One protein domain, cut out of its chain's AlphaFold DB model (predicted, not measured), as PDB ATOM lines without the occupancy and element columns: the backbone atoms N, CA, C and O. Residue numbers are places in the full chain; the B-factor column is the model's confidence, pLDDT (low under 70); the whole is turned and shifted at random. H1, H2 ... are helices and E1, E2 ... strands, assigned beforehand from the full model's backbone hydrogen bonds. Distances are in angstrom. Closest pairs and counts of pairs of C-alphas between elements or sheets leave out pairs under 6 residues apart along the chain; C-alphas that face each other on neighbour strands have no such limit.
ATOM      1  N   GLY A  14     265.792 267.210 250.118       59.06
ATOM      2  CA  GLY A  14     266.770 267.652 249.119       59.06
ATOM      3  C   GLY A  14     267.767 268.674 249.668       59.06
ATOM      4  O   GLY A  14     268.898 268.772 249.195       59.06
ATOM      5  N   ARG A  15     267.384 269.464 250.677       58.59
ATOM      6  CA  ARG A  15     268.326 270.320 251.410       58.59
ATOM      7  C   ARG A  15     269.236 269.517 252.340       58.59
ATOM      8  O   ARG A  15     270.408 269.863 252.446       58.59
ATOM      9  N   PHE A  16     268.719 268.469 252.978       57.47
ATOM     10  CA  PHE A  16     269.506 267.572 253.825       57.47
ATOM     11  C   PHE A  16     270.589 266.839 253.026       57.47
ATOM     12  O   PHE A  16     271.757 266.921 253.399       57.47
ATOM     13  N   ASP A  17     270.220 266.199 251.913       60.78
ATOM     14  CA  ASP A  17     271.156 265.418 251.093       60.78
ATOM     15  C   ASP A  17     272.272 266.317 250.545       60.78
ATOM     16  O   ASP A  17     273.448 266.043 250.755       60.78
ATOM     17  N   ARG A  18     271.926 267.494 250.004       61.50
ATOM     18  CA  ARG A  18     272.920 268.479 249.538       61.50
ATOM     19  C   ARG A  18     273.857 268.976 250.639       61.50
ATOM     20  O   ARG A  18     275.012 269.279 250.361       61.50
ATOM     21  N   GLN A  19     273.376 269.113 251.874       60.41
ATOM     22  CA  GLN A  19     274.216 269.525 253.001       60.41
ATOM     23  C   GLN A  19     275.129 268.396 253.477       60.41
ATOM     24  O   GLN A  19     276.279 268.664 253.812       60.41
ATOM     25  N   ALA A  20     274.630 267.159 253.503       61.56
ATOM     26  CA  ALA A  20     275.428 265.986 253.819       61.56
ATOM     27  C   ALA A  20     276.515 265.771 252.760       61.56
ATOM     28  O   ALA A  20     277.678 265.648 253.126       61.56
ATOM     29  N   ASP A  21     276.166 265.823 251.475       60.84
ATOM     30  CA  ASP A  21     277.108 265.666 250.365       60.84
ATOM     31  C   ASP A  21     278.164 266.774 250.371       60.84
ATOM     32  O   ASP A  21     279.353 266.477 250.372       60.84
ATOM     33  N   ALA A  22     277.762 268.044 250.511       61.72
ATOM     34  CA  ALA A  22     278.712 269.153 250.628       61.72
ATOM     35  C   ALA A  22     279.624 269.021 251.861       61.72
ATOM     36  O   ALA A  22     280.793 269.405 251.816       61.72
ATOM     37  N   PHE A  23     279.110 268.476 252.968       64.12
ATOM     38  CA  PHE A  23     279.920 268.169 254.141       64.12
ATOM     39  C   PHE A  23     280.910 267.044 253.822       64.12
ATOM     40  O   PHE A  23     282.103 267.231 254.014       64.12
ATOM     41  N   PHE A  24     280.472 265.912 253.266       62.78
ATOM     42  CA  PHE A  24     281.340 264.774 252.939       62.78
ATOM     43  C   PHE A  24     282.367 265.067 251.835       62.78
ATOM     44  O   PHE A  24     283.497 264.587 251.923       62.78
ATOM     45  N   GLU A  25     282.046 265.899 250.846       61.88
ATOM     46  CA  GLU A  25     283.017 266.396 249.863       61.88
ATOM     47  C   GLU A  25     284.121 267.225 250.538       61.88
ATOM     48  O   GLU A  25     285.295 267.087 250.194       61.88
ATOM     49  N   GLN A  26     283.798 268.008 251.579       58.31
ATOM     50  CA  GLN A  26     284.829 268.662 252.391       58.31
ATOM     51  C   GLN A  26     285.723 267.636 253.103       58.31
ATOM     52  O   GLN A  26     286.935 267.858 253.156       58.31
ATOM     53  N   PHE A  27     285.178 266.498 253.567       62.41
ATOM     54  CA  PHE A  27     285.957 265.411 254.192       62.41
ATOM     55  C   PHE A  27     287.018 264.807 253.272       62.41
ATOM     56  O   PHE A  27     288.089 264.444 253.748       62.41
ATOM     57  N   GLN A  28     286.778 264.756 251.962       63.19
ATOM     58  CA  GLN A  28     287.764 264.245 251.001       63.19
ATOM     59  C   GLN A  28     289.023 265.130 250.909       63.19
ATOM     60  O   GLN A  28     290.074 264.662 250.481       63.19
ATOM     61  N   SER A  29     288.936 266.394 251.339       67.06
ATOM     62  CA  SER A  29     290.027 267.382 251.292       67.06
ATOM     63  C   SER A  29     290.661 267.701 252.656       67.06
ATOM     64  O   SER A  29     291.535 268.570 252.744       67.06
ATOM     65  N   ILE A  30     290.229 267.024 253.726       71.44
ATOM     66  CA  ILE A  30     290.688 267.261 255.101       71.44
ATOM     67  C   ILE A  30     291.116 265.952 255.769       71.44
ATOM     68  O   ILE A  30     290.478 264.913 255.642       71.44
ATOM     69  N   GLN A  31     292.201 266.007 256.530       80.56
ATOM     70  CA  GLN A  31     292.721 264.883 257.293       80.56
ATOM     71  C   GLN A  31     292.163 264.919 258.717       80.56
ATOM     72  O   GLN A  31     292.310 265.923 259.418       80.56
ATOM     73  N   LEU A  32     291.562 263.822 259.184       83.38
ATOM     74  CA  LEU A  32     291.289 263.644 260.611       83.38
ATOM     75  C   LEU A  32     292.619 263.427 261.343       83.38
ATOM     76  O   LEU A  32     293.302 262.435 261.107       83.38
ATOM     77  N   LEU A  33     292.978 264.347 262.235       83.19
ATOM     78  CA  LEU A  33     294.194 264.256 263.042       83.19
ATOM     79  C   LEU A  33     293.965 263.520 264.361       83.19
ATOM     80  O   LEU A  33     294.821 262.761 264.799       83.19
ATOM     81  N   ALA A  34     292.847 263.801 265.031       83.31
ATOM     82  CA  ALA A  34     292.532 263.236 266.340       83.31
ATOM     83  C   ALA A  34     291.041 263.376 266.662       83.31
ATOM     84  O   ALA A  34     290.371 264.265 266.139       83.31
ATOM     85  N   VAL A  35     290.550 262.563 267.596       83.50
ATOM     86  CA  VAL A  35     289.236 262.734 268.233       83.50
ATOM     87  C   VAL A  35     289.463 262.998 269.723       83.50
ATOM     88  O   VAL A  35     289.452 262.065 270.519       83.50
ATOM     89  N   PRO A  36     289.756 264.248 270.125       74.00
ATOM     90  CA  PRO A  36     290.073 264.587 271.515       74.00
ATOM     91  C   PRO A  36     288.958 264.302 272.524       74.00
ATOM     92  O   PRO A  36     289.258 264.150 273.704       74.00
ATOM     93  N   ARG A  37     287.684 264.316 272.111       78.50
ATOM     94  CA  ARG A  37     286.540 264.116 273.016       78.50
ATOM     95  C   ARG A  37     285.427 263.345 272.323       78.50
ATOM     96  O   ARG A  37     285.169 263.562 271.139       78.50
ATOM     97  N   ALA A  38     284.738 262.508 273.086       82.19
ATOM     98  CA  ALA A  38     283.524 261.823 272.672       82.19
ATOM     99  C   ALA A  38     282.534 261.793 273.839       82.19
ATOM    100  O   ALA A  38     282.939 261.607 274.986       82.19
ATOM    101  N   TYR A  39     281.248 261.975 273.549       83.31
ATOM    102  CA  TYR A  39     280.181 261.905 274.543       83.31
ATOM    103  C   TYR A  39     279.013 261.077 274.007       83.31
ATOM    104  O   TYR A  39     278.580 261.273 272.870       83.31
ATOM    105  N   GLU A  40     278.482 260.191 274.848       85.81
ATOM    106  CA  GLU A  40     277.267 259.413 274.595       85.81
ATOM    107  C   GLU A  40     276.162 259.878 275.545       85.81
ATOM    108  O   GLU A  40     276.347 259.855 276.762       85.81
ATOM    109  N   PHE A  41     275.023 260.311 275.011       84.81
ATOM    110  CA  PHE A  41     273.906 260.813 275.815       84.81
ATOM    111  C   PHE A  41     272.620 260.906 274.993       84.81
ATOM    112  O   PHE A  41     272.651 261.252 273.819       84.81
ATOM    113  N   ASP A  42     271.466 260.647 275.607       85.88
ATOM    114  CA  ASP A  42     270.131 260.922 275.052       85.88
ATOM    115  C   ASP A  42     269.899 260.435 273.607       85.88
ATOM    116  O   ASP A  42     269.293 261.122 272.766       85.88
ATOM    117  N   GLY A  43     270.391 259.229 273.309       86.19
ATOM    118  CA  GLY A  43     270.280 258.636 271.978       86.19
ATOM    119  C   GLY A  43     271.217 259.276 270.953       86.19
ATOM    120  O   GLY A  43     270.959 259.166 269.757       86.19
ATOM    121  N   LEU A  44     272.255 259.987 271.397       87.31
ATOM    122  CA  LEU A  44     273.275 260.620 270.573       87.31
ATOM    123  C   LEU A  44     274.669 260.130 270.956       87.31
ATOM    124  O   LEU A  44     274.964 259.889 272.126       87.31
ATOM    125  N   VAL A  45     275.540 260.085 269.956       87.94
ATOM    126  CA  VAL A  45     276.988 259.996 270.123       87.94
ATOM    127  C   VAL A  45     277.598 261.184 269.404       87.94
ATOM    128  O   VAL A  45     277.342 261.391 268.218       87.94
ATOM    129  N   ALA A  46     278.368 261.993 270.120       86.31
ATOM    130  CA  ALA A  46     279.000 263.187 269.586       86.31
ATOM    131  C   ALA A  46     280.517 263.101 269.756       86.31
ATOM    132  O   ALA A  46     281.018 263.008 270.874       86.31
ATOM    133  N   PHE A  47     281.244 263.165 268.643       84.81
ATOM    134  CA  PHE A  47     282.701 263.155 268.587       84.81
ATOM    135  C   PHE A  47     283.207 264.544 268.219       84.81
ATOM    136  O   PHE A  47     282.787 265.108 267.214       84.81
ATOM    137  N   LEU A  48     284.147 265.091 268.981       82.56
ATOM    138  CA  LEU A  48     284.866 266.293 268.581       82.56
ATOM    139  C   LEU A  48     286.070 265.875 267.748       82.56
ATOM    140  O   LEU A  48     287.066 265.434 268.310       82.56
ATOM    141  N   GLY A  49     285.986 265.990 266.426       81.19
ATOM    142  CA  GLY A  49     287.107 265.687 265.541       81.19
ATOM    143  C   GLY A  49     287.997 266.908 265.321       81.19
ATOM    144  O   GLY A  49     287.504 268.011 265.088       81.19
ATOM    145  N   LYS A  50     289.315 266.716 265.385       83.19
ATOM    146  CA  LYS A  50     290.335 267.682 264.967       83.19
ATOM    147  C   LYS A  50     290.702 267.384 263.519       83.19
ATOM    148  O   LYS A  50     291.318 266.359 263.245       83.19
ATOM    149  N   PHE A  51     290.351 268.285 262.616       82.25
ATOM    150  CA  PHE A  51     290.584 268.140 261.183       82.25
ATOM    151  C   PHE A  51     291.625 269.133 260.704       82.25
ATOM    152  O   PHE A  51     291.602 270.296 261.102       82.25
ATOM    153  N   GLN A  52     292.512 268.692 259.824       80.19
ATOM    154  CA  GLN A  52     293.456 269.539 259.116       80.19
ATOM    155  C   GLN A  52     293.051 269.647 257.654       80.19
ATOM    156  O   GLN A  52     292.961 268.653 256.945       80.19
ATOM    157  N   SER A  53     292.834 270.873 257.202       77.69
ATOM    158  CA  SER A  53     292.788 271.224 255.784       77.69
ATOM    159  C   SER A  53     294.145 271.775 255.344       77.69
ATOM    160  O   SER A  53     294.998 272.093 256.177       77.69
ATOM    161  N   THR A  54     294.320 271.993 254.042       74.12
ATOM    162  CA  THR A  54     295.514 272.650 253.481       74.12
ATOM    163  C   THR A  54     295.782 274.048 254.047       74.12
ATOM    164  O   THR A  54     296.915 274.514 253.992       74.12
ATOM    165  N   ARG A  55     294.762 274.727 254.592       73.50
ATOM    166  CA  ARG A  55     294.864 276.116 255.073       73.50
ATOM    167  C   ARG A  55     294.836 276.257 256.591       73.50
ATOM    168  O   ARG A  55     295.313 277.261 257.105       73.50
ATOM    169  N   GLN A  56     294.239 275.305 257.308       76.94
ATOM    170  CA  GLN A  56     293.982 275.446 258.743       76.94
ATOM    171  C   GLN A  56     293.607 274.126 259.416       76.94
ATOM    172  O   GLN A  56     293.113 273.201 258.769       76.94
ATOM    173  N   THR A  57     293.762 274.093 260.739       78.12
ATOM    174  CA  THR A  57     293.188 273.062 261.610       78.12
ATOM    175  C   THR A  57     291.901 273.579 262.248       78.12
ATOM    176  O   THR A  57     291.876 274.701 262.744       78.12
ATOM    177  N   ALA A  58     290.851 272.761 262.269       74.44
ATOM    178  CA  ALA A  58     289.566 273.086 262.878       74.44
ATOM    179  C   ALA A  58     289.050 271.930 263.744       74.44
ATOM    180  O   ALA A  58     289.335 270.763 263.480       74.44
ATOM    181  N   PHE A  59     288.259 272.263 264.763       75.56
ATOM    182  CA  PHE A  59     287.511 271.283 265.544       75.56
ATOM    183  C   PHE A  59     286.062 271.256 265.064       75.56
ATOM    184  O   PHE A  59     285.408 272.298 265.010       75.56
ATOM    185  N   VAL A  60     285.566 270.074 264.704       76.56
ATOM    186  CA  VAL A  60     284.215 269.884 264.165       76.56
ATOM    187  C   VAL A  60     283.504 268.789 264.962       76.56
ATOM    188  O   VAL A  60     284.032 267.677 265.054       76.56
ATOM    189  N   PRO A  61     282.320 269.063 265.541       78.12
ATOM    190  CA  PRO A  61     281.513 268.028 266.167       78.12
ATOM    191  C   PRO A  61     280.849 267.151 265.094       78.12
ATOM    192  O   PRO A  61     280.101 267.647 264.252       78.12
ATOM    193  N   LEU A  62     281.103 265.847 265.148       81.38
ATOM    194  CA  LEU A  62     280.410 264.811 264.389       81.38
ATOM    195  C   LEU A  62     279.362 264.163 265.285       81.38
ATOM    196  O   LEU A  62     279.700 263.640 266.344       81.38
ATOM    197  N   VAL A  63     278.099 264.184 264.871       85.25
ATOM    198  CA  VAL A  63     276.984 263.711 265.697       85.25
ATOM    199  C   VAL A  63     276.302 262.541 265.014       85.25
ATOM    200  O   VAL A  63     276.039 262.576 263.814       85.25
ATOM    201  N   PHE A  64     275.985 261.514 265.787       86.69
ATOM    202  CA  PHE A  64     275.277 260.329 265.341       86.69
ATOM    203  C   PHE A  64     274.079 260.084 266.255       86.69
ATOM    204  O   PHE A  64     274.194 260.215 267.470       86.69
ATOM    205  N   ALA A  65     272.931 259.729 265.688       86.44
ATOM    206  CA  ALA A  65     271.759 259.304 266.445       86.44
ATOM    207  C   ALA A  65     271.678 257.784 266.511       86.44
ATOM    208  O   ALA A  65     271.830 257.100 265.497       86.44
ATOM    209  N   TYR A  66     271.358 257.284 267.698       86.00
ATOM    210  CA  TYR A  66     270.965 255.904 267.919       86.00
ATOM    211  C   TYR A  66     269.685 255.588 267.138       86.00
ATOM    212  O   TYR A  66     268.712 256.345 267.179       86.00
ATOM    213  N   ASN A  67     269.687 254.466 266.424       83.81
ATOM    214  CA  ASN A  67     268.597 254.039 265.549       83.81
ATOM    215  C   ASN A  67     268.021 252.658 265.942       83.81
ATOM    216  O   ASN A  67     267.247 252.083 265.180       83.81
ATOM    217  N   GLY A  68     268.354 252.145 267.132       81.19
ATOM    218  CA  GLY A  68     268.000 250.786 267.561       81.19
ATOM    219  C   GLY A  68     269.049 249.751 267.150       81.19
ATOM    220  O   GLY A  68     269.889 250.033 266.294       81.19
ATOM    221  N   GLU A  69     268.999 248.570 267.774       81.81
ATOM    222  CA  GLU A  69     269.859 247.413 267.444       81.81
ATOM    223  C   GLU A  69     271.362 247.756 267.420       81.81
ATOM    224  O   GLU A  69     272.105 247.297 266.561       81.81
ATOM    225  N   ASP A  70     271.794 248.638 268.327       77.62
ATOM    226  CA  ASP A  70     273.179 249.130 268.427       77.62
ATOM    227  C   ASP A  70     273.714 249.817 267.157       77.62
ATOM    228  O   ASP A  70     274.919 249.999 266.979       77.62
ATOM    229  N   THR A  71     272.808 250.282 266.293       82.81
ATOM    230  CA  THR A  71     273.146 251.037 265.084       82.81
ATOM    231  C   THR A  71     273.063 252.545 265.299       82.81
ATOM    232  O   THR A  71     272.154 253.068 265.955       82.81
ATOM    233  N   PHE A  72     273.994 253.265 264.671       83.38
ATOM    234  CA  PHE A  72     274.072 254.723 264.706       83.38
ATOM    235  C   PHE A  72     274.036 255.297 263.294       83.38
ATOM    236  O   PHE A  72     274.649 254.762 262.372       83.38
ATOM    237  N   ARG A  73     273.318 256.407 263.115       80.88
ATOM    238  CA  ARG A  73     273.237 257.122 261.837       80.88
ATOM    239  C   ARG A  73     273.771 258.533 261.991       80.88
ATOM    240  O   ARG A  73     273.427 259.213 262.954       80.88
ATOM    241  N   PHE A  74     274.582 258.967 261.033       80.06
ATOM    242  CA  PHE A  74     275.121 260.322 261.011       80.06
ATOM    243  C   PHE A  74     273.994 261.368 260.966       80.06
ATOM    244  O   PHE A  74     273.000 261.190 260.258       80.06
ATOM    245  N   LEU A  75     274.158 262.445 261.735       74.69
ATOM    246  CA  LEU A  75     273.259 263.594 261.809       74.69
ATOM    247  C   LEU A  75     273.971 264.850 261.263       74.69
ATOM    248  O   LEU A  75     274.657 265.539 262.018       74.69
ATOM    249  N   PRO A  76     273.786 265.179 259.970       58.75
ATOM    250  CA  PRO A  76     274.372 266.365 259.336       58.75
ATOM    251  C   PRO A  76     273.869 267.690 259.925       58.75
ATOM    252  O   PRO A  76     274.613 268.665 260.016       58.75
ATOM    253  N   SER A  77     272.596 267.747 260.329       57.91
ATOM    254  CA  SER A  77     271.995 268.931 260.944       57.91
ATOM    255  C   SER A  77     272.232 268.929 262.454       57.91
ATOM    256  O   SER A  77     271.851 267.974 263.137       57.91
ATOM    257  N   ARG A  78     272.800 270.020 262.991       63.38
ATOM    258  CA  ARG A  78     272.952 270.220 264.441       63.38
ATOM    259  C   ARG A  78     271.584 270.076 265.110       63.38
ATOM    260  O   ARG A  78     270.678 270.863 264.854       63.38
ATOM    261  N   THR A  79     271.441 269.045 265.934       67.19
ATOM    262  CA  THR A  79     270.225 268.791 266.704       67.19
ATOM    263  C   THR A  79     269.947 269.950 267.665       67.19
ATOM    264  O   THR A  79     270.868 270.540 268.229       67.19
ATOM    265  N   ASN A  80     268.673 270.287 267.855       67.12
ATOM    266  CA  ASN A  80     268.224 271.292 268.818       67.12
ATOM    267  C   ASN A  80     267.947 270.708 270.211       67.12
ATOM    268  O   ASN A  80     267.514 271.447 271.094       67.12
ATOM    269  N   LYS A  81     268.206 269.409 270.425       73.81
ATOM    270  CA  LYS A  81     268.083 268.766 271.739       73.81
ATOM    271  C   LYS A  81     268.848 269.575 272.792       73.81
ATOM    272  O   LYS A  81     270.040 269.832 272.629       73.81
ATOM    273  N   ALA A  82     268.173 269.933 273.886       73.81
ATOM    274  CA  ALA A  82     268.747 270.751 274.955       73.81
ATOM    275  C   ALA A  82     270.051 270.153 275.511       73.81
ATOM    276  O   ALA A  82     271.027 270.875 275.687       73.81
ATOM    277  N   SER A  83     270.111 268.829 275.691       76.81
ATOM    278  CA  SER A  83     271.324 268.137 276.141       76.81
ATOM    279  C   SER A  83     272.493 268.270 275.172       76.81
ATOM    280  O   SER A  83     273.616 268.499 275.607       76.81
ATOM    281  N   PHE A  84     272.247 268.224 273.861       77.81
ATOM    282  CA  PHE A  84     273.302 268.469 272.879       77.81
ATOM    283  C   PHE A  84     273.814 269.905 272.954       77.81
ATOM    284  O   PHE A  84     275.020 270.114 272.924       77.81
ATOM    285  N   ARG A  85     272.918 270.885 273.112       75.00
ATOM    286  CA  ARG A  85     273.292 272.304 273.228       75.00
ATOM    287  C   ARG A  85     274.096 272.585 274.507       75.00
ATOM    288  O   ARG A  85     275.024 273.380 274.468       75.00
ATOM    289  N   ILE A  86     273.808 271.878 275.602       73.50
ATOM    290  CA  ILE A  86     274.611 271.929 276.836       73.50
ATOM    291  C   ILE A  86     276.000 271.318 276.605       73.50
ATOM    292  O   ILE A  86     277.013 271.924 276.940       73.50
ATOM    293  N   VAL A  87     276.068 270.133 275.990       73.62
ATOM    294  CA  VAL A  87     277.345 269.445 275.734       73.62
ATOM    295  C   VAL A  87     278.197 270.186 274.698       73.62
ATOM    296  O   VAL A  87     279.422 270.099 274.746       73.62
ATOM    297  N   THR A  88     277.603 270.964 273.785       70.56
ATOM    298  CA  THR A  88     278.392 271.739 272.817       70.56
ATOM    299  C   THR A  88     279.316 272.763 273.456       70.56
ATOM    300  O   THR A  88     280.400 272.989 272.921       70.56
ATOM    301  N   ASP A  89     278.968 273.304 274.623       65.62
ATOM    302  CA  ASP A  89     279.864 274.198 275.361       65.62
ATOM    303  C   ASP A  89     281.105 273.449 275.872       65.62
ATOM    304  O   ASP A  89     282.194 274.014 275.952       65.62
ATOM    305  N   TRP A  90     280.995 272.142 276.123       67.56
ATOM    306  CA  TRP A  90     282.132 271.288 276.486       67.56
ATOM    307  C   TRP A  90     283.016 270.936 275.288       67.56
ATOM    308  O   TRP A  90     284.132 270.448 275.469       67.56
ATOM    309  N   PHE A  91     282.545 271.169 274.063       66.44
ATOM    310  CA  PHE A  91     283.362 271.045 272.858       66.44
ATOM    311  C   PHE A  91     284.166 272.306 272.547       66.44
ATOM    312  O   PHE A  91     285.020 272.258 271.658       66.44
ATOM    313  N   ALA A  92     283.927 273.416 273.255       59.88
ATOM    314  CA  ALA A  92     284.727 274.615 273.082       59.88
ATOM    315  C   ALA A  92     286.200 274.292 273.396       59.88
ATOM    316  O   ALA A  92     286.490 273.719 274.454       59.88
ATOM    317  N   PRO A  93     287.146 274.623 272.499       54.06
ATOM    318  CA  PRO A  93     288.558 274.434 272.778       54.06
ATOM    319  C   PRO A  93     288.955 275.381 273.914       54.06
ATOM    320  O   PRO A  93     289.197 276.567 273.694       54.06
ATOM    321  N   SER A  94     289.003 274.879 275.149       52.72
ATOM    322  CA  SER A  94     289.679 275.593 276.225       52.72
ATOM    323  C   SER A  94     291.158 275.684 275.860       52.72
ATOM    324  O   SER A  94     291.745 274.695 275.429       52.72
ATOM    325  N   GLY A  95     291.792 276.841 276.067       50.81
ATOM    326  CA  GLY A  95     293.259 276.952 275.986       50.81
ATOM    327  C   GLY A  95     293.993 276.025 276.971       50.81
ATOM    328  O   GLY A  95     295.197 275.829 276.862       50.81
ATOM    329  N   ALA A  96     293.257 275.438 277.919       53.25
ATOM    330  CA  ALA A  96     293.693 274.359 278.789       53.25
ATOM    331  C   ALA A  96     293.513 272.983 278.126       53.25
ATOM    332  O   ALA A  96     292.514 272.734 277.443       53.25
ATOM    333  N   ALA A  97     294.458 272.075 278.378       53.47
ATOM    334  CA  ALA A  97     294.349 270.681 277.969       53.47
ATOM    335  C   ALA A  97     293.035 270.057 278.493       53.47
ATOM    336  O   ALA A  97     292.621 270.368 279.613       53.47
ATOM    337  N   PRO A  98     292.366 269.190 277.708       53.72
ATOM    338  CA  PRO A  98     291.243 268.403 278.201       53.72
ATOM    339  C   PRO A  98     291.647 267.658 279.470       53.72
ATOM    340  O   PRO A  98     292.682 266.994 279.481       53.72
ATOM    341  N   THR A  99     290.847 267.758 280.529       54.22
ATOM    342  CA  THR A  99     290.999 266.855 281.669       54.22
ATOM    343  C   THR A  99     290.707 265.434 281.188       54.22
ATOM    344  O   THR A  99     289.706 265.212 280.507       54.22
ATOM    345  N   GLU A 100     291.587 264.480 281.509       48.19
ATOM    346  CA  GLU A 100     291.411 263.065 281.128       48.19
ATOM    347  C   GLU A 100     290.085 262.499 281.653       48.19
ATOM    348  O   GLU A 100     289.447 261.669 281.008       48.19
ATOM    349  N   THR A 101     289.631 263.017 282.793       46.53
ATOM    350  CA  THR A 101     288.312 262.766 283.362       46.53
ATOM    351  C   THR A 101     287.411 263.981 283.133       46.53
ATOM    352  O   THR A 101     287.716 265.083 283.608       46.53
ATOM    353  N   PRO A 102     286.276 263.823 282.432       52.31
ATOM    354  CA  PRO A 102     285.215 264.817 282.461       52.31
ATOM    355  C   PRO A 102     284.794 265.060 283.914       52.31
ATOM    356  O   PRO A 102     284.704 264.116 284.702       52.31
ATOM    357  N   SER A 103     284.540 266.315 284.284       53.25
ATOM    358  CA  SER A 103     283.953 266.640 285.586       53.25
ATOM    359  C   SER A 103     282.503 266.158 285.607       53.25
ATOM    360  O   SER A 103     281.583 266.887 285.245       53.25
ATOM    361  N   TYR A 104     282.307 264.896 285.971       56.22
ATOM    362  CA  TYR A 104     280.998 264.364 286.318       56.22
ATOM    363  C   TYR A 104     280.598 264.858 287.712       56.22
ATOM    364  O   TYR A 104     281.459 265.229 288.511       56.22
TER     365      TYR A 104
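This is residues 14 to 104 of the 274 residues of an uncharacterized protein of Candidatus Rokubacteria bacterium (UniProt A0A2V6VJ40). A strongly twisted sheet of three long strands and short E4 has H2 over one face; H1 is set off from E2, E3, E4 and H2, and residues 91 to 104 form an unnamed tail. The 91 printed residues run H1, E1, E2, E3, E4, H2, class mixed; the sheet, E1-E2-E3-E4, is an antiparallel meander, each strand neighbouring the one before. It is compact, radius of gyration of the C-alphas 14.1 A, spanning 40 by 37 by 22 A.

H1, residues 14 to 27, spans 20.0 A from C-alpha 14 at (266.770, 267.652, 249.119). E1, 31 to 41, spans 26.7 A and bends by 68 degrees at residue 34; E2, 44 to 52, spans 24.9 A; E3, 57 to 66, 28.8 A; E4, 72 to 74, 6.8 A. H2, 82 to 90, spans 13.5 A to C-alpha 90 at (282.132, 271.288, 276.486).

Hairpins E1 and E2, E2 and E3, and E3 and E4 have N 39 and O 46 at 2.9 A, N 47 and O 62 at 2.8 A, and N 65 and O 73 at 2.8 A, within hydrogen-bond range. H2 is on the sheet, height 9.6 A, over E2 and only just over E1, with 3 C-alphas there. Every O i to N i+4 pair is within range in H1, 3 of 5 in H2.

The printed part has no cut and no long link; pLDDT is under 70 at residues 14 to 29, 76 to 80 and 89 to 104.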